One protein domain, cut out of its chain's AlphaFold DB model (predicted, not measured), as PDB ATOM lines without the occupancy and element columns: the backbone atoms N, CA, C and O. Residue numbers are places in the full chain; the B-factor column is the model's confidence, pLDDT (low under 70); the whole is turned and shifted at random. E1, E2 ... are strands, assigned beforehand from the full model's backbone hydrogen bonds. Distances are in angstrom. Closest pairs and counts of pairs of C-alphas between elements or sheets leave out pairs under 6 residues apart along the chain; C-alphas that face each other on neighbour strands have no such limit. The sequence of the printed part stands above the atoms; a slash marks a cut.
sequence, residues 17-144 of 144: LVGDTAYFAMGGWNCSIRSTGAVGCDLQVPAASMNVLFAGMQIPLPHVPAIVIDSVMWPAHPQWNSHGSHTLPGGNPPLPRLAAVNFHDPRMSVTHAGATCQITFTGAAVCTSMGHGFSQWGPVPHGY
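Overview. This is residues 17 to 144 of the 144 residues of an uncharacterized protein of Nocardia otitidiscaviarum (UniProt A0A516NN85). One twisted sheet of nine strands folds over on itself into two walls, like a flattened barrel that is not closed: E1, E2, the first part of E3 and the last part of E4 make one wall, and E5 to E9 make the other. The walls join on one side, where the bent strand E3 reaches over to E9, and E1 and E5 form the two edges on the open side; the long link from E4 to E5 covers the first wall and then loops out beyond E5. The printed part has 128 residues, with no named helix and nine named strands, E1 to E9 in order along the chain; the class is all strand, though under half of the residues, 63, are in named elements. The sheet is branched and mixed, with its one parallel pair, E3 and E9, among antiparallel ones. The whole is compact and rounded, with a radius of gyration of the C-alphas of 13.7 A and spans of 37 by 34 by 27 A.

Arrangement. E3, residues 39 to 54, has three neighbours and bends by 139 degrees at residue 46. E2, residues 29 to 33, and E9, residues 141 to 143, lie on one side of it, beside residues 39 to 43 and 50 to 52. E4, residues 57 to 69, lies on the other side, antiparallel at 156 degrees, and bends by 130 degrees at residue 65. E3 and E4 form a hairpin, with N 41 and O 67 at 2.9 A and N 52 and O 59 at 2.9 A, within hydrogen-bond range. E2 and E3 are an antiparallel hairpin too, with N 32 and O 40 at 2.8 A. E1, residues 21 to 26, is antiparallel to E2 at 155 degrees in a further hairpin, with N 24 and O 31 at 2.9 A. E1 to E4 are a meander, each strand the antiparallel neighbour of the one before. E3 and E9 are parallel, 45 degrees between their directions, with N 143 and O 51 at 2.8 A. A second meander is E5, residues 108 to 112, E6, residues 115 to 119, E7, residues 125 to 129, E8, residues 132 to 136, and E9. Its hairpins show N 110 and O 117 at 2.8 A for E5 and E6, N 118 and O 126 at 2.8 A for E6 and E7, N 134 and O 127 at 2.9 A for E7 and E8, and N 135 and O 142 at 2.8 A for E8 and E9. The closest C-alphas of the edge strands E1 and E5 are those of Ala 22 and His 112, 7.0 A apart. Those of E4 and E8 are Ile 69 and His 132, at 6.9 A. E1 and E8 are apart, as are E4 and E6.

Along the chain. E3 measures 18.5 A from first to last C-alpha; C-alpha 39 is at (3.557, -9.984, -10.465), and C-alpha 54 is at (14.957, -16.893, 2.393). E4 measures 18.1 A, E1 15.8 A and E2 12.9 A. E5 measures 13.8 A, E6 14.0 A, E7 13.9 A, E8 14.2 A and E9 6.9 A. E1 begins at C-alpha 21, (0.217, -5.900, -18.398), and E9 ends at C-alpha 143, (6.599, -14.610, 0.837). Residues 17 to 18 pair antiparallel with residues 21 to 22 of E1, and residues 77 to 78 with residues 67 to 68 of E4.

Size, cuts and confidence. The two C-alphas farthest apart are those of Gly 56 and Gly 90, 39.7 A. The printed part has no cut and ends at the chain's last residue, Tyr 144. The link from E4 to E5, residues 70 to 107, is long, and the other links between the strands are tight. The mean pLDDT of the printed part is 93.3, and no printed residue is under 70.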
ATOM      1  N   LEU A  17      -6.041  -5.636 -19.696       96.50
ATOM      2  CA  LEU A  17      -4.757  -5.438 -20.327       96.50
ATOM      3  C   LEU A  17      -4.558  -3.952 -20.640       96.50
ATOM      4  O   LEU A  17      -5.378  -3.331 -21.319       96.50
ATOM      5  N   VAL A  18      -3.464  -3.387 -20.137       96.12
ATOM      6  CA  VAL A  18      -2.919  -2.102 -20.586       96.12
ATOM      7  C   VAL A  18      -1.555  -2.402 -21.194       96.12
ATOM      8  O   VAL A  18      -0.610  -2.751 -20.483       96.12
ATOM      9  N   GLY A  19      -1.483  -2.357 -22.527       95.19
ATOM     10  CA  GLY A  19      -0.420  -3.058 -23.250       95.19
ATOM     11  C   GLY A  19      -0.464  -4.549 -22.909       95.19
ATOM     12  O   GLY A  19      -1.539  -5.143 -22.896       95.19
ATOM     13  N   ASP A  20       0.681  -5.121 -22.535       95.62
ATOM     14  CA  ASP A  20       0.784  -6.539 -22.161       95.62
ATOM     15  C   ASP A  20       0.715  -6.794 -20.643       95.62
ATOM     16  O   ASP A  20       1.011  -7.897 -20.172       95.62
ATOM     17  N   THR A  21       0.355  -5.776 -19.855       98.06
ATOM     18  CA  THR A  21       0.217  -5.900 -18.398       98.06
ATOM     19  C   THR A  21      -1.245  -6.091 -18.022       98.06
ATOM     20  O   THR A  21      -2.083  -5.240 -18.324       98.06
ATOM     21  N   ALA A  22      -1.550  -7.188 -17.334       98.00
ATOM     22  CA  ALA A  22      -2.875  -7.475 -16.802       98.00
ATOM     23  C   ALA A  22      -3.056  -6.827 -15.430       98.00
ATOM     24  O   ALA A  22      -2.344  -7.183 -14.500       98.00
ATOM     25  N   TYR A  23      -4.027  -5.926 -15.293       97.94
ATOM     26  CA  TYR A  23      -4.390  -5.257 -14.043       97.94
ATOM     27  C   TYR A  23      -5.714  -5.785 -13.499       97.94
ATOM     28  O   TYR A  23      -6.695  -5.895 -14.236       97.94
ATOM     29  N   PHE A  24      -5.760  -6.082 -12.206       97.25
ATOM     30  CA  PHE A  24      -6.941  -6.623 -11.534       97.25
ATOM     31  C   PHE A  24      -6.917  -6.323 -10.036       97.25
ATOM     32  O   PHE A  24      -5.874  -6.003  -9.470       97.25
ATOM     33  N   ALA A  25      -8.076  -6.406  -9.397       94.94
ATOM     34  CA  ALA A  25      -8.225  -6.309  -7.958       94.94
ATOM     35  C   ALA A  25      -8.649  -7.660  -7.368       94.94
ATOM     36  O   ALA A  25      -9.525  -8.353  -7.902       94.94
ATOM     37  N   MET A  26      -8.042  -8.023  -6.240       91.62
ATOM     38  CA  MET A  26      -8.348  -9.243  -5.495       91.62
ATOM     39  C   MET A  26      -8.161  -9.009  -3.997       91.62
ATOM     40  O   MET A  26      -7.152  -8.459  -3.588       91.62
ATOM     41  N   GLY A  27      -9.125  -9.406  -3.163       79.12
ATOM     42  CA  GLY A  27      -8.942  -9.401  -1.702       79.12
ATOM     43  C   GLY A  27      -8.532  -8.058  -1.072       79.12
ATOM     44  O   GLY A  27      -7.853  -8.068  -0.056       79.12
ATOM     45  N   GLY A  28      -8.911  -6.918  -1.664       81.38
ATOM     46  CA  GLY A  28      -8.482  -5.586  -1.200       81.38
ATOM     47  C   GLY A  28      -7.097  -5.151  -1.700       81.38
ATOM     48  O   GLY A  28      -6.543  -4.167  -1.218       81.38
ATOM     49  N   TRP A  29      -6.519  -5.879  -2.654       90.75
ATOM     50  CA  TRP A  29      -5.250  -5.559  -3.306       90.75
ATOM     51  C   TRP A  29      -5.487  -5.137  -4.750       90.75
ATOM     52  O   TRP A  29      -6.340  -5.710  -5.433       90.75
ATOM     53  N   ASN A  30      -4.699  -4.174  -5.223       96.38
ATOM     54  CA  ASN A  30      -4.610  -3.836  -6.640       96.38
ATOM     55  C   ASN A  30      -3.349  -4.476  -7.205       96.38
ATOM     56  O   ASN A  30      -2.246  -4.130  -6.800       96.38
ATOM     57  N   CYS A  31      -3.516  -5.420  -8.119       97.94
ATOM     58  CA  CYS A  31      -2.436  -6.233  -8.642       97.94
ATOM     59  C   CYS A  31      -2.224  -6.024 -10.137       97.94
ATOM     60  O   CYS A  31      -3.156  -5.721 -10.887       97.94
ATOM     61  N   SER A  32      -0.994  -6.270 -10.575       98.38
ATOM     62  CA  SER A  32      -0.645  -6.348 -11.984       98.38
ATOM     63  C   SER A  32       0.250  -7.547 -12.268       98.38
ATOM     64  O   SER A  32       1.161  -7.818 -11.486       98.38
ATOM     65  N   ILE A  33       0.071  -8.186 -13.420       98.62
ATOM     66  CA  ILE A  33       1.007  -9.172 -13.964       98.62
ATOM     67  C   ILE A  33       1.552  -8.634 -15.286       98.62
ATOM     68  O   ILE A  33       0.788  -8.385 -16.221       98.62
ATOM     69  N   ARG A  34       2.869  -8.447 -15.369       98.19
ATOM     70  CA  ARG A  34       3.565  -8.016 -16.591       98.19
ATOM     71  C   ARG A  34       3.753  -9.195 -17.548       98.19
ATOM     72  O   ARG A  34       3.724 -10.348 -17.133       98.19
ATOM     73  N   SER A  35       4.045  -8.911 -18.815       97.44
ATOM     74  CA  SER A  35       4.353  -9.933 -19.832       97.44
ATOM     75  C   SER A  35       5.565 -10.810 -19.511       97.44
ATOM     76  O   SER A  35       5.689 -11.904 -20.050       97.44
ATOM     77  N   THR A  36       6.441 -10.362 -18.610       96.81
ATOM     78  CA  THR A  36       7.574 -11.145 -18.098       96.81
ATOM     79  C   THR A  36       7.168 -12.195 -17.060       96.81
ATOM     80  O   THR A  36       8.022 -12.942 -16.595       96.81
ATOM     81  N   GLY A  37       5.900 -12.215 -16.639       97.19
ATOM     82  CA  GLY A  37       5.427 -12.997 -15.498       97.19
ATOM     83  C   GLY A  37       5.695 -12.328 -14.150       97.19
ATOM     84  O   GLY A  37       5.296 -12.867 -13.121       97.19
ATOM     85  N   ALA A  38       6.337 -11.152 -14.122       98.19
ATOM     86  CA  ALA A  38       6.499 -10.406 -12.881       98.19
ATOM     87  C   ALA A  38       5.123  -9.972 -12.366       98.19
ATOM     88  O   ALA A  38       4.343  -9.355 -13.101       98.19
ATOM     89  N   VAL A  39       4.831 -10.292 -11.111       98.31
ATOM     90  CA  VAL A  39       3.557  -9.984 -10.465       98.31
ATOM     91  C   VAL A  39       3.798  -9.095  -9.268       98.31
ATOM     92  O   VAL A  39       4.725  -9.331  -8.502       98.31
ATOM     93  N   GLY A  40       2.954  -8.091  -9.079       97.62
ATOM     94  CA  GLY A  40       2.970  -7.308  -7.855       97.62
ATOM     95  C   GLY A  40       1.596  -6.779  -7.496       97.62
ATOM     96  O   GLY A  40       0.713  -6.690  -8.352       97.62
ATOM     97  N   CYS A  41       1.417  -6.488  -6.214       97.38
ATOM     98  CA  CYS A  41       0.163  -6.044  -5.628       97.38
ATOM     99  C   CYS A  41       0.410  -4.887  -4.663       97.38
ATOM    100  O   CYS A  41       1.164  -5.037  -3.702       97.38
ATOM    101  N   ASP A  42      -0.267  -3.765  -4.889       96.44
ATOM    102  CA  ASP A  42      -0.375  -2.666  -3.937       96.44
ATOM    103  C   ASP A  42      -1.391  -3.020  -2.851       96.44
ATOM    104  O   ASP A  42      -2.532  -3.414  -3.136       96.44
ATOM    105  N   LEU A  43      -0.986  -2.840  -1.595       92.25
ATOM    106  CA  LEU A  43      -1.858  -3.013  -0.445       92.25
ATOM    107  C   LEU A  43      -2.600  -1.696  -0.197       92.25
ATOM    108  O   LEU A  43      -1.975  -0.657   0.005       92.25
ATOM    109  N   GLN A  44      -3.937  -1.738  -0.148       87.25
ATOM    110  CA  GLN A  44      -4.742  -0.555   0.200       87.25
ATOM    111  C   GLN A  44      -4.349   0.041   1.558       87.25
ATOM    112  O   GLN A  44      -4.347   1.258   1.729       87.25
ATOM    113  N   VAL A  45      -4.011  -0.826   2.514       89.31
ATOM    114  CA  VAL A  45      -3.421  -0.452   3.797       89.31
ATOM    115  C   VAL A  45      -2.066  -1.148   3.887       89.31
ATOM    116  O   VAL A  45      -2.046  -2.381   3.938       89.31
ATOM    117  N   PRO A  46      -0.943  -0.406   3.904       91.62
ATOM    118  CA  PRO A  46       0.378  -1.005   4.028       91.62
ATOM    119  C   PRO A  46       0.462  -1.922   5.248       91.62
ATOM    120  O   PRO A  46       0.089  -1.527   6.356       91.62
ATOM    121  N   ALA A  47       0.977  -3.137   5.066       92.75
ATOM    122  CA  ALA A  47       1.198  -4.030   6.195       92.75
ATOM    123  C   ALA A  47       2.409  -3.551   7.010       92.75
ATOM    124  O   ALA A  47       3.393  -3.042   6.467       92.75
ATOM    125  N   ALA A  48       2.353  -3.720   8.332       94.88
ATOM    126  CA  ALA A  48       3.453  -3.323   9.213       94.88
ATOM    127  C   ALA A  48       4.732  -4.133   8.939       94.88
ATOM    128  O   ALA A  48       5.836  -3.603   9.055       94.88
ATOM    129  N   SER A  49       4.576  -5.403   8.561       96.12
ATOM    130  CA  SER A  49       5.672  -6.285   8.165       96.12
ATOM    131  C   SER A  49       5.198  -7.383   7.212       96.12
ATOM    132  O   SER A  49       3.996  -7.620   7.103       96.12
ATOM    133  N   MET A  50       6.145  -8.051   6.554       96.06
ATOM    134  CA  MET A  50       5.970  -9.287   5.787       96.06
ATOM    135  C   MET A  50       7.075 -10.262   6.179       96.06
ATOM    136  O   MET A  50       8.231  -9.860   6.294       96.06
ATOM    137  N   ASN A  51       6.738 -11.538   6.360       96.50
ATOM    138  CA  ASN A  51       7.739 -12.580   6.589       96.50
ATOM    139  C   ASN A  51       8.146 -13.200   5.254       96.50
ATOM    140  O   ASN A  51       7.289 -13.695   4.527       96.50
ATOM    141  N   VAL A  52       9.436 -13.176   4.938       96.62
ATOM    142  CA  VAL A  52       9.980 -13.743   3.700       96.62
ATOM    143  C   VAL A  52      10.828 -14.963   4.029       96.62
ATOM    144  O   VAL A  52      11.785 -14.861   4.797       96.62
ATOM    145  N   LEU A  53      10.500 -16.112   3.440       95.31
ATOM    146  CA  LEU A  53      11.326 -17.307   3.519       95.31
ATOM    147  C   LEU A  53      12.525 -17.152   2.580       95.31
ATOM    148  O   LEU A  53      12.389 -17.207   1.363       95.31
ATOM    149  N   PHE A  54      13.714 -16.990   3.147       92.94
ATOM    150  CA  PHE A  54      14.957 -16.893   2.393       92.94
ATOM    151  C   PHE A  54      15.994 -17.839   2.989       92.94
ATOM    152  O   PHE A  54      16.250 -17.814   4.194       92.94
ATOM    153  N   ALA A  55      16.572 -18.706   2.153       90.94
ATOM    154  CA  ALA A  55      17.555 -19.711   2.569       90.94
ATOM    155  C   ALA A  55      17.109 -20.560   3.788       90.94
ATOM    156  O   ALA A  55      17.912 -20.891   4.657       90.94
ATOM    157  N   GLY A  56      15.815 -20.896   3.871       91.62
ATOM    158  CA  GLY A  56      15.243 -21.692   4.965       91.62
ATOM    159  C   GLY A  56      14.916 -20.913   6.247       91.62
ATOM    160  O   GLY A  56      14.433 -21.512   7.205       91.62
ATOM    161  N   MET A  57      15.135 -19.594   6.276       93.50
ATOM    162  CA  MET A  57      14.835 -18.731   7.423       93.50
ATOM    163  C   MET A  57      13.713 -17.742   7.110       93.50
ATOM    164  O   MET A  57      13.630 -17.224   6.001       93.50
ATOM    165  N   GLN A  58      12.871 -17.448   8.102       94.25
ATOM    166  CA  GLN A  58      11.841 -16.412   8.005       94.25
ATOM    167  C   GLN A  58      12.439 -15.054   8.380       94.25
ATOM    168  O   GLN A  58      12.834 -14.842   9.527       94.25
ATOM    169  N   ILE A  59      12.501 -14.139   7.415       95.56
ATOM    170  CA  ILE A  59      13.042 -12.790   7.584       95.56
ATOM    171  C   ILE A  59      11.875 -11.793   7.629       95.56
ATOM    172  O   ILE A  59      11.191 -11.625   6.617       95.56
ATOM    173  N   PRO A  60      11.625 -11.120   8.767       96.12
ATOM    174  CA  PRO A  60      10.605 -10.084   8.846       96.12
ATOM    175  C   PRO A  60      11.112  -8.795   8.192       96.12
ATOM    176  O   PRO A  60      12.114  -8.215   8.613       96.12
ATOM    177  N   LEU A  61      10.395  -8.320   7.179       96.69
ATOM    178  CA  LEU A  61      10.681  -7.077   6.473       96.69
ATOM    179  C   LEU A  61       9.626  -6.023   6.829       96.69
ATOM    180  O   LEU A  61       8.433  -6.315   6.731       96.69
ATOM    181  N   PRO A  62      10.025  -4.817   7.270       96.44
ATOM    182  CA  PRO A  62       9.093  -3.803   7.748       96.44
ATOM    183  C   PRO A  62       8.450  -3.017   6.602       96.44
ATOM    184  O   PRO A  62       9.005  -2.930   5.511       96.44
ATOM    185  N   HIS A  63       7.321  -2.373   6.910       94.88
ATOM    186  CA  HIS A  63       6.598  -1.422   6.060       94.88
ATOM    187  C   HIS A  63       6.380  -1.913   4.625       94.88
ATOM    188  O   HIS A  63       7.183  -1.668   3.737       94.88
ATOM    189  N   VAL A  64       5.254  -2.574   4.383       95.75
ATOM    190  CA  VAL A  64       4.987  -3.281   3.128       95.75
ATOM    191  C   VAL A  64       3.848  -2.579   2.392       95.75
ATOM    192  O   VAL A  64       2.682  -2.914   2.608       95.75
ATOM    193  N   PRO A  65       4.147  -1.559   1.564       95.50
ATOM    194  CA  PRO A  65       3.129  -0.873   0.769       95.50
ATOM    195  C   PRO A  65       2.677  -1.707  -0.434       95.50
ATOM    196  O   PRO A  65       1.551  -1.565  -0.898       95.50
ATOM    197  N   ALA A  66       3.550  -2.583  -0.924       97.06
ATOM    198  CA  ALA A  66       3.292  -3.497  -2.021       97.06
ATOM    199  C   ALA A  66       4.168  -4.743  -1.878       97.06
ATOM    200  O   ALA A  66       5.177  -4.713  -1.167       97.06
ATOM    201  N   ILE A  67       3.791  -5.818  -2.563       97.38
ATOM    202  CA  ILE A  67       4.525  -7.088  -2.623       97.38
ATOM    203  C   ILE A  67       4.759  -7.428  -4.090       97.38
ATOM    204  O   ILE A  67       3.857  -7.223  -4.901       97.38
ATOM    205  N   VAL A  68       5.932  -7.963  -4.422       98.12
ATOM    206  CA  VAL A  68       6.312  -8.310  -5.791       98.12
ATOM    207  C   VAL A  68       7.013  -9.666  -5.865       98.12
ATOM    208  O   VAL A  68       7.665 -10.109  -4.919       98.12
ATOM    209  N   ILE A  69       6.861 -10.314  -7.017       98.44
ATOM    210  CA  ILE A  69       7.708 -11.385  -7.535       98.44
ATOM    211  C   ILE A  69       8.210 -10.900  -8.894       98.44
ATOM    212  O   ILE A  69       7.430 -10.803  -9.843       98.44
ATOM    213  N   ASP A  70       9.492 -10.568  -8.992       97.19
ATOM    214  CA  ASP A  70      10.107 -10.011 -10.204       97.19
ATOM    215  C   ASP A  70      11.391 -10.741 -10.635       97.19
ATOM    216  O   ASP A  70      12.003 -10.378 -11.642       97.19
ATOM    217  N   SER A  71      11.777 -11.792  -9.909       95.19
ATOM    218  CA  SER A  71      12.998 -12.551 -10.139       95.19
ATOM    219  C   SER A  71      12.779 -14.040  -9.912       95.19
ATOM    220  O   SER A  71      12.025 -14.445  -9.039       95.19
ATOM    221  N   VAL A  72      13.506 -14.869 -10.664       95.69
ATOM    222  CA  VAL A  72      13.611 -16.317 -10.407       95.69
ATOM    223  C   VAL A  72      14.551 -16.638  -9.243       95.69
ATOM    224  O   VAL A  72      14.536 -17.754  -8.736       95.69
ATOM    225  N   MET A  73      15.376 -15.678  -8.811       93.12
ATOM    226  CA  MET A  73      16.397 -15.903  -7.783       93.12
ATOM    227  C   MET A  73      15.974 -15.488  -6.379       93.12
ATOM    228  O   MET A  73      16.541 -15.991  -5.410       93.12
ATOM    229  N   TRP A  74      15.027 -14.560  -6.271       93.56
ATOM    230  CA  TRP A  74      14.611 -13.985  -5.000       93.56
ATOM    231  C   TRP A  74      13.164 -14.370  -4.698       93.56
ATOM    232  O   TRP A  74      12.342 -14.319  -5.610       93.56
ATOM    233  N   PRO A  75      12.856 -14.721  -3.437       96.12
ATOM    234  CA  PRO A  75      11.491 -14.994  -3.008       96.12
ATOM    235  C   PRO A  75      10.626 -13.746  -3.153       96.12
ATOM    236  O   PRO A  75      11.138 -12.629  -3.271       96.12
ATOM    237  N   ALA A  76       9.308 -13.914  -3.062       97.81
ATOM    238  CA  ALA A  76       8.411 -12.765  -3.031       97.81
ATOM    239  C   ALA A  76       8.784 -11.793  -1.893       97.81
ATOM    240  O   ALA A  76       8.962 -12.207  -0.743       97.81
ATOM    241  N   HIS A  77       8.862 -10.498  -2.192       97.00
ATOM    242  CA  HIS A  77       9.351  -9.493  -1.247       97.00
ATOM    243  C   HIS A  77       8.565  -8.177  -1.323       97.00
ATOM    244  O   HIS A  77       7.848  -7.927  -2.296       97.00
ATOM    245  N   PRO A  78       8.684  -7.299  -0.309       97.31
ATOM    246  CA  PRO A  78       8.125  -5.961  -0.377       97.31
ATOM    247  C   PRO A  78       8.687  -5.162  -1.554       97.31
ATOM    248  O   PRO A  78       9.882  -5.214  -1.853       97.31
ATOM    249  N   GLN A  79       7.828  -4.360  -2.172       97.50
ATOM    250  CA  GLN A  79       8.213  -3.337  -3.137       97.50
ATOM    251  C   GLN A  79       7.979  -1.956  -2.520       97.50
ATOM    252  O   GLN A  79       6.940  -1.323  -2.707       97.50
ATOM    253  N   TRP A  80       8.963  -1.478  -1.756       96.44
ATOM    254  CA  TRP A  80       8.868  -0.208  -1.023       96.44
ATOM    255  C   TRP A  80       8.641   1.015  -1.914       96.44
ATOM    256  O   TRP A  80       7.992   1.972  -1.503       96.44
ATOM    257  N   ASN A  81       9.142   0.975  -3.144       94.62
ATOM    258  CA  ASN A  81       9.036   2.051  -4.123       94.62
ATOM    259  C   ASN A  81       7.878   1.847  -5.114       94.62
ATOM    260  O   ASN A  81       7.938   2.380  -6.220       94.62
ATOM    261  N   SER A  82       6.845   1.066  -4.767       93.44
ATOM    262  CA  SER A  82       5.739   0.838  -5.705       93.44
ATOM    263  C   SER A  82       5.014   2.133  -6.066       93.44
ATOM    264  O   SER A  82       4.690   2.341  -7.229       93.44
ATOM    265  N   HIS A  83       4.753   3.014  -5.093       90.94
ATOM    266  CA  HIS A  83       3.994   4.254  -5.314       90.94
ATOM    267  C   HIS A  83       2.676   4.045  -6.098       90.94
ATOM    268  O   HIS A  83       2.265   4.917  -6.862       90.94
ATOM    269  N   GLY A  84       2.012   2.895  -5.924       93.50
ATOM    270  CA  GLY A  84       0.793   2.557  -6.661       93.50
ATOM    271  C   GLY A  84       1.031   1.979  -8.063       93.50
ATOM    272  O   GLY A  84       0.131   2.031  -8.898       93.50
ATOM    273  N   SER A  85       2.228   1.459  -8.364       95.12
ATOM    274  CA  SER A  85       2.601   0.976  -9.706       95.12
ATOM    275  C   SER A  85       1.770  -0.209 -10.217       95.12
ATOM    276  O   SER A  85       1.774  -0.490 -11.420       95.12
ATOM    277  N   HIS A  86       1.027  -0.876  -9.332       97.44
ATOM    278  CA  HIS A  86       0.116  -1.971  -9.659       97.44
ATOM    279  C   HIS A  86      -1.349  -1.533  -9.682       97.44
ATOM    280  O   HIS A  86      -2.234  -2.370  -9.860       97.44
ATOM    281  N   THR A  87      -1.615  -0.233  -9.545       96.75
ATOM    282  CA  THR A  87      -2.954   0.346  -9.490       96.75
ATOM    283  C   THR A  87      -3.178   1.288 -10.670       96.75
ATOM    284  O   THR A  87      -2.458   2.265 -10.862       96.75
ATOM    285  N   LEU A  88      -4.212   1.021 -11.465       96.19
ATOM    286  CA  LEU A  88      -4.646   1.925 -12.524       96.19
ATOM    287  C   LEU A  88      -5.285   3.198 -11.944       96.19
ATOM    288  O   LEU A  88      -5.886   3.156 -10.865       96.19
ATOM    289  N   PRO A  89      -5.265   4.320 -12.689       92.75
ATOM    290  CA  PRO A  89      -6.122   5.459 -12.382       92.75
ATOM    291  C   PRO A  89      -7.590   5.017 -12.266       92.75
ATOM    292  O   PRO A  89      -8.129   4.393 -13.180       92.75
ATOM    293  N   GLY A  90      -8.231   5.325 -11.137       89.19
ATOM    294  CA  GLY A  90      -9.601   4.883 -10.836       89.19
ATOM    295  C   GLY A  90      -9.718   3.484 -10.208       89.19
ATOM    296  O   GLY A  90     -10.831   3.057  -9.914       89.19
ATOM    297  N   GLY A  91      -8.597   2.803  -9.954       91.88
ATOM    298  CA  GLY A  91      -8.547   1.471  -9.352       91.88
ATOM    299  C   GLY A  91      -8.590   0.336 -10.374       91.88
ATOM    300  O   GLY A  91      -8.932   0.523 -11.548       91.88
ATOM    301  N   ASN A  92      -8.231  -0.867  -9.925       95.75
ATOM    302  CA  ASN A  92      -8.254  -2.039 -10.790       95.75
ATOM    303  C   ASN A  92      -9.640  -2.702 -10.807       95.75
ATOM    304  O   ASN A  92     -10.349  -2.698  -9.798       95.75
ATOM    305  N   PRO A  93     -10.034  -3.316 -11.936       94.31
ATOM    306  CA  PRO A  93     -11.278  -4.075 -12.020       94.31
ATOM    307  C   PRO A  93     -11.224  -5.318 -11.112       94.31
ATOM    308  O   PRO A  93     -10.206  -6.015 -11.095       94.31
ATOM    309  N   PRO A  94     -12.293  -5.653 -10.371       92.31
ATOM    310  CA  PRO A  94     -12.322  -6.877  -9.580       92.31
ATOM    311  C   PRO A  94     -12.337  -8.111 -10.491       92.31
ATOM    312  O   PRO A  94     -13.006  -8.112 -11.529       92.31
ATOM    313  N   LEU A  95     -11.642  -9.183 -10.092       91.31
ATOM    314  CA  LEU A  95     -11.791 -10.462 -10.796       91.31
ATOM    315  C   LEU A  95     -13.207 -11.025 -10.590       91.31
ATOM    316  O   LEU A  95     -13.775 -10.886  -9.499       91.31
ATOM    317  N   PRO A  96     -13.774 -11.700 -11.604       89.50
ATOM    318  CA  PRO A  96     -15.050 -12.371 -11.466       89.50
ATOM    319  C   PRO A  96     -14.932 -13.492 -10.438       89.50
ATOM    320  O   PRO A  96     -13.922 -14.197 -10.348       89.50
ATOM    321  N   ARG A  97     -16.000 -13.673  -9.663       87.94
ATOM    322  CA  ARG A  97     -16.112 -14.827  -8.781       87.94
ATOM    323  C   ARG A  97     -16.326 -16.074  -9.633       87.94
ATOM    324  O   ARG A  97     -17.232 -16.109 -10.461       87.94
ATOM    325  N   LEU A  98     -15.511 -17.090  -9.396       86.94
ATOM    326  CA  LEU A  98     -15.682 -18.403  -9.996       86.94
ATOM    327  C   LEU A  98     -16.828 -19.133  -9.290       86.94
ATOM    328  O   LEU A  98     -16.991 -19.031  -8.070       86.94
ATOM    329  N   ALA A  99     -17.632 -19.861 -10.062       81.12
ATOM    330  CA  ALA A  99     -18.582 -20.801  -9.488       81.12
ATOM    331  C   ALA A  99     -17.782 -21.931  -8.833       81.12
ATOM    332  O   ALA A  99     -17.014 -22.609  -9.510       81.12
ATOM    333  N   ALA A 100     -17.933 -22.104  -7.520       71.38
ATOM    334  CA  ALA A 100     -17.285 -23.203  -6.819       71.38
ATOM    335  C   ALA A 100     -17.907 -24.519  -7.302       71.38
ATOM    336  O   ALA A 100     -19.107 -24.734  -7.120       71.38
ATOM    337  N   VAL A 101     -17.107 -25.376  -7.934       70.69
ATOM    338  CA  VAL A 101     -17.534 -26.715  -8.362       70.69
ATOM    339  C   VAL A 101     -17.287 -27.714  -7.226       70.69
ATOM    340  O   VAL A 101     -17.999 -28.709  -7.099       70.69
ATOM    341  N   ASN A 102     -16.324 -27.421  -6.347       77.25
ATOM    342  CA  ASN A 102     -16.019 -28.173  -5.131       77.25
ATOM    343  C   ASN A 102     -15.491 -27.254  -3.996       77.25
ATOM    344  O   ASN A 102     -15.273 -26.058  -4.185       77.25
ATOM    345  N   PHE A 103     -15.256 -27.820  -2.804       78.25
ATOM    346  CA  PHE A 103     -14.731 -27.111  -1.618       78.25
ATOM    347  C   PHE A 103     -13.206 -26.856  -1.638       78.25
ATOM    348  O   PHE A 103     -12.607 -26.555  -0.605       78.25
ATOM    349  N   HIS A 104     -12.566 -26.989  -2.797       82.81
ATOM    350  CA  HIS A 104     -11.135 -26.756  -3.009       82.81
ATOM    351  C   HIS A 104     -10.859 -25.715  -4.099       82.81
ATOM    352  O   HIS A 104      -9.768 -25.145  -4.124       82.81
ATOM    353  N   ASP A 105     -11.838 -25.427  -4.959       86.31
ATOM    354  CA  ASP A 105     -11.686 -24.463  -6.038       86.31
ATOM    355  C   ASP A 105     -11.490 -23.042  -5.490       86.31
ATOM    356  O   ASP A 105     -12.147 -22.630  -4.520       86.31
ATOM    357  N   PRO A 106     -10.610 -22.240  -6.111       90.50
ATOM    358  CA  PRO A 106     -10.468 -20.846  -5.743       90.50
ATOM    359  C   PRO A 106     -11.761 -20.074  -6.003       90.50
ATOM    360  O   PRO A 106     -12.483 -20.299  -6.973       90.50
ATOM    361  N   ARG A 107     -12.021 -19.080  -5.156       91.12
ATOM    362  CA  ARG A 107     -13.175 -18.181  -5.284       91.12
ATOM    363  C   ARG A 107     -13.038 -17.229  -6.465       91.12
ATOM    364  O   ARG A 107     -14.042 -16.771  -6.999       91.12
ATOM    365  N   MET A 108     -11.811 -16.879  -6.824       92.00
ATOM    366  CA  MET A 108     -11.456 -16.095  -8.006       92.00
ATOM    367  C   MET A 108     -10.016 -16.438  -8.373       92.00
ATOM    368  O   MET A 108      -9.210 -16.683  -7.475       92.00
ATOM    369  N   SER A 109      -9.698 -16.463  -9.660       93.81
ATOM    370  CA  SER A 109      -8.354 -16.761 -10.148       93.81
ATOM    371  C   SER A 109      -8.090 -16.009 -11.446       93.81
ATOM    372  O   SER A 109      -9.010 -15.757 -12.227       93.81
ATOM    373  N   VAL A 110      -6.833 -15.652 -11.666       95.81
ATOM    374  CA  VAL A 110      -6.316 -15.107 -12.913       95.81
ATOM    375  C   VAL A 110      -4.945 -15.702 -13.178       95.81
ATOM    376  O   VAL A 110      -4.106 -15.777 -12.281       95.81
ATOM    377  N   THR A 111      -4.710 -16.081 -14.428       97.06
ATOM    378  CA  THR A 111      -3.397 -16.497 -14.914       97.06
ATOM    379  C   THR A 111      -3.011 -15.611 -16.086       97.06
ATOM    380  O   THR A 111      -3.811 -15.399 -16.997       97.06
ATOM    381  N   HIS A 112      -1.787 -15.092 -16.065       97.62
ATOM    382  CA  HIS A 112      -1.218 -14.293 -17.151       97.62
ATOM    383  C   HIS A 112       0.297 -14.470 -17.164       97.62
ATOM    384  O   HIS A 112       0.910 -14.519 -16.104       97.62
ATOM    385  N   ALA A 113       0.904 -14.595 -18.346       97.00
ATOM    386  CA  ALA A 113       2.362 -14.687 -18.509       97.00
ATOM    387  C   ALA A 113       3.076 -15.681 -17.553       97.00
ATOM    388  O   ALA A 113       4.175 -15.421 -17.077       97.00
ATOM    389  N   GLY A 114       2.438 -16.817 -17.241       95.75
ATOM    390  CA  GLY A 114       2.982 -17.841 -16.335       95.75
ATOM    391  C   GLY A 114       2.814 -17.561 -14.833       95.75
ATOM    392  O   GLY A 114       3.078 -18.455 -14.032       95.75
ATOM    393  N   ALA A 115       2.325 -16.383 -14.443       98.25
ATOM    394  CA  ALA A 115       1.935 -16.081 -13.069       98.25
ATOM    395  C   ALA A 115       0.464 -16.437 -12.828       98.25
ATOM    396  O   ALA A 115      -0.374 -16.281 -13.718       98.25
ATOM    397  N   THR A 116       0.137 -16.863 -11.609       97.75
ATOM    398  CA  THR A 116      -1.243 -17.118 -11.173       97.75
ATOM    399  C   THR A 116      -1.526 -16.389  -9.870       97.75
ATOM    400  O   THR A 116      -0.777 -16.527  -8.911       97.75
ATOM    401  N   CYS A 117      -2.639 -15.665  -9.814       97.00
ATOM    402  CA  CYS A 117      -3.139 -15.015  -8.611       97.00
ATOM    403  C   CYS A 117      -4.576 -15.438  -8.331       97.00
ATOM    404  O   CYS A 117      -5.401 -15.493  -9.238       97.00
ATOM    405  N   GLN A 118      -4.892 -15.712  -7.071       95.06
ATOM    406  CA  GLN A 118      -6.187 -16.249  -6.678       95.06
ATOM    407  C   GLN A 118      -6.578 -15.875  -5.252       95.06
ATOM    408  O   GLN A 118      -5.729 -15.695  -4.380       95.06
ATOM    409  N   ILE A 119      -7.886 -15.818  -5.006       93.25
ATOM    410  CA  ILE A 119      -8.415 -15.965  -3.651       93.25
ATOM    411  C   ILE A 119      -8.793 -17.430  -3.482       93.25
ATOM    412  O   ILE A 119      -9.673 -17.925  -4.189       93.25
ATOM    413  N   THR A 120      -8.138 -18.119  -2.553       91.69
ATOM    414  CA  THR A 120      -8.404 -19.531  -2.256       91.69
ATOM    415  C   THR A 120      -9.844 -19.737  -1.778       91.69
ATOM    416  O   THR A 120     -10.543 -18.784  -1.412       91.69
ATOM    417  N   PHE A 121     -10.295 -20.993  -1.730       89.50
ATOM    418  CA  PHE A 121     -11.601 -21.349  -1.167       89.50
ATOM    419  C   PHE A 121     -11.826 -20.739   0.235       89.50
ATOM    420  O   PHE A 121     -12.873 -20.159   0.519       89.50
ATOM    421  N   THR A 122     -10.793 -20.775   1.080       88.50
ATOM    422  CA  THR A 122     -10.783 -20.237   2.451       88.50
ATOM    423  C   THR A 122     -10.648 -18.713   2.527       88.50
ATOM    424  O   THR A 122     -10.655 -18.152   3.619       88.50
ATOM    425  N   GLY A 123     -10.547 -18.020   1.388       88.19
ATOM    426  CA  GLY A 123     -10.530 -16.560   1.327       88.19
ATOM    427  C   GLY A 123      -9.150 -15.911   1.398       88.19
ATOM    428  O   GLY A 123      -9.089 -14.691   1.524       88.19
ATOM    429  N   ALA A 124      -8.063 -16.675   1.298       89.75
ATOM    430  CA  ALA A 124      -6.721 -16.112   1.334       89.75
ATOM    431  C   ALA A 124      -6.251 -15.668  -0.046       89.75
ATOM    432  O   ALA A 124      -6.457 -16.373  -1.034       89.75
ATOM    433  N   ALA A 125      -5.585 -14.519  -0.099       92.31
ATOM    434  CA  ALA A 125      -4.931 -14.054  -1.308       92.31
ATOM    435  C   ALA A 125      -3.609 -14.788  -1.502       92.31
ATOM    436  O   ALA A 125      -2.811 -14.867  -0.569       92.31
ATOM    437  N   VAL A 126      -3.397 -15.332  -2.700       95.25
ATOM    438  CA  VAL A 126      -2.186 -16.060  -3.081       95.25
ATOM    439  C   VAL A 126      -1.804 -15.677  -4.501       95.25
ATOM    440  O   VAL A 126      -2.652 -15.715  -5.391       95.25
ATOM    441  N   CYS A 127      -0.532 -15.374  -4.719       97.44
ATOM    442  CA  CYS A 127       0.048 -15.226  -6.044       97.44
ATOM    443  C   CYS A 127       1.311 -16.077  -6.151       97.44
ATOM    444  O   CYS A 127       2.097 -16.138  -5.207       97.44
ATOM    445  N   THR A 128       1.505 -16.714  -7.300       98.19
ATOM    446  CA  THR A 128       2.693 -17.499  -7.627       98.19
ATOM    447  C   THR A 128       3.218 -17.113  -8.999       98.19
ATOM    448  O   THR A 128       2.452 -16.880  -9.936       98.19
ATOM    449  N   SER A 129       4.537 -17.025  -9.115       98.44
ATOM    450  CA  SER A 129       5.242 -16.811 -10.376       98.44
ATOM    451  C   SER A 129       6.713 -17.158 -10.195       98.44
ATOM    452  O   SER A 129       7.216 -17.108  -9.080       98.44
ATOM    453  N   MET A 130       7.422 -17.502 -11.270       97.44
ATOM    454  CA  MET A 130       8.887 -17.666 -11.246       97.44
ATOM    455  C   MET A 130       9.430 -18.651 -10.183       97.44
ATOM    456  O   MET A 130      10.589 -18.556  -9.798       97.44
ATOM    457  N   GLY A 131       8.613 -19.609  -9.726       96.19
ATOM    458  CA  GLY A 131       8.972 -20.549  -8.653       96.19
ATOM    459  C   GLY A 131       8.756 -20.024  -7.227       96.19
ATOM    460  O   GLY A 131       8.940 -20.781  -6.279       96.19
ATOM    461  N   HIS A 132       8.305 -18.779  -7.090       97.88
ATOM    462  CA  HIS A 132       8.089 -18.066  -5.833       97.88
ATOM    463  C   HIS A 132       6.609 -17.782  -5.612       97.88
ATOM    464  O   HIS A 132       5.774 -17.909  -6.522       97.88
ATOM    465  N   GLY A 133       6.268 -17.367  -4.398       97.25
ATOM    466  CA  GLY A 133       4.896 -17.011  -4.085       97.25
ATOM    467  C   GLY A 133       4.761 -16.107  -2.880       97.25
ATOM    468  O   GLY A 133       5.587 -16.095  -1.976       97.25
ATOM    469  N   PHE A 134       3.662 -15.366  -2.841       96.31
ATOM    470  CA  PHE A 134       3.224 -14.704  -1.622       96.31
ATOM    471  C   PHE A 134       1.782 -15.042  -1.312       96.31
ATOM    472  O   PHE A 134       0.975 -15.354  -2.190       96.31
ATOM    473  N   SER A 135       1.461 -14.972  -0.029       94.12
ATOM    474  CA  SER A 135       0.105 -15.138   0.447       94.12
ATOM    475  C   SER A 135      -0.188 -14.275   1.661       94.12
ATOM    476  O   SER A 135       0.713 -13.902   2.409       94.12
ATOM    477  N   GLN A 136      -1.463 -13.975   1.873       89.50
ATOM    478  CA  GLN A 136      -1.926 -13.320   3.088       89.50
ATOM    479  C   GLN A 136      -3.078 -14.111   3.695       89.50
ATOM    480  O   GLN A 136      -4.183 -14.177   3.152       89.50
ATOM    481  N   TRP A 137      -2.784 -14.688   4.858       78.44
ATOM    482  CA  TRP A 137      -3.708 -15.410   5.722       78.44
ATOM    483  C   TRP A 137      -3.749 -14.657   7.058       78.44
ATOM    484  O   TRP A 137      -3.015 -14.978   7.987       78.44
ATOM    485  N   GLY A 138      -4.538 -13.581   7.133       79.00
ATOM    486  CA  GLY A 138      -4.565 -12.678   8.293       79.00
ATOM    487  C   GLY A 138      -3.807 -11.361   8.060       79.00
ATOM    488  O   GLY A 138      -3.684 -10.930   6.916       79.00
ATOM    489  N   PRO A 139      -3.336 -10.672   9.118       78.94
ATOM    490  CA  PRO A 139      -2.828  -9.302   8.992       78.94
ATOM    491  C   PRO A 139      -1.414  -9.206   8.402       78.94
ATOM    492  O   PRO A 139      -1.029  -8.141   7.923       78.94
ATOM    493  N   VAL A 140      -0.634 -10.293   8.436       88.88
ATOM    494  CA  VAL A 140       0.770 -10.311   8.001       88.88
ATOM    495  C   VAL A 140       0.896 -11.107   6.697       88.88
ATOM    496  O   VAL A 140       0.512 -12.276   6.665       88.88
ATOM    497  N   PRO A 141       1.402 -10.506   5.606       92.69
ATOM    498  CA  PRO A 141       1.762 -11.236   4.399       92.69
ATOM    499  C   PRO A 141       2.988 -12.136   4.599       92.69
ATOM    500  O   PRO A 141       3.885 -11.843   5.393       92.69
ATOM    501  N   HIS A 142       3.049 -13.198   3.806       94.81
ATOM    502  CA  HIS A 142       4.149 -14.153   3.762       94.81
ATOM    503  C   HIS A 142       4.638 -14.319   2.327       94.81
ATOM    504  O   HIS A 142       3.811 -14.477   1.432       94.81
ATOM    505  N   GLY A 143       5.951 -14.310   2.114       94.75
ATOM    506  CA  GLY A 143       6.599 -14.610   0.837       94.75
ATOM    507  C   GLY A 143       7.532 -15.807   0.952       94.75
ATOM    508  O   GLY A 143       8.046 -16.089   2.037       94.75
ATOM    509  N   TYR A 144       7.734 -16.507  -0.155       94.81
ATOM    510  CA  TYR A 144       8.675 -17.610  -0.309       94.81
ATOM    511  C   TYR A 144       9.211 -17.672  -1.733       94.81
ATOM    512  O   TYR A 144       8.630 -16.985  -2.612       94.81
TER     513      TYR A 144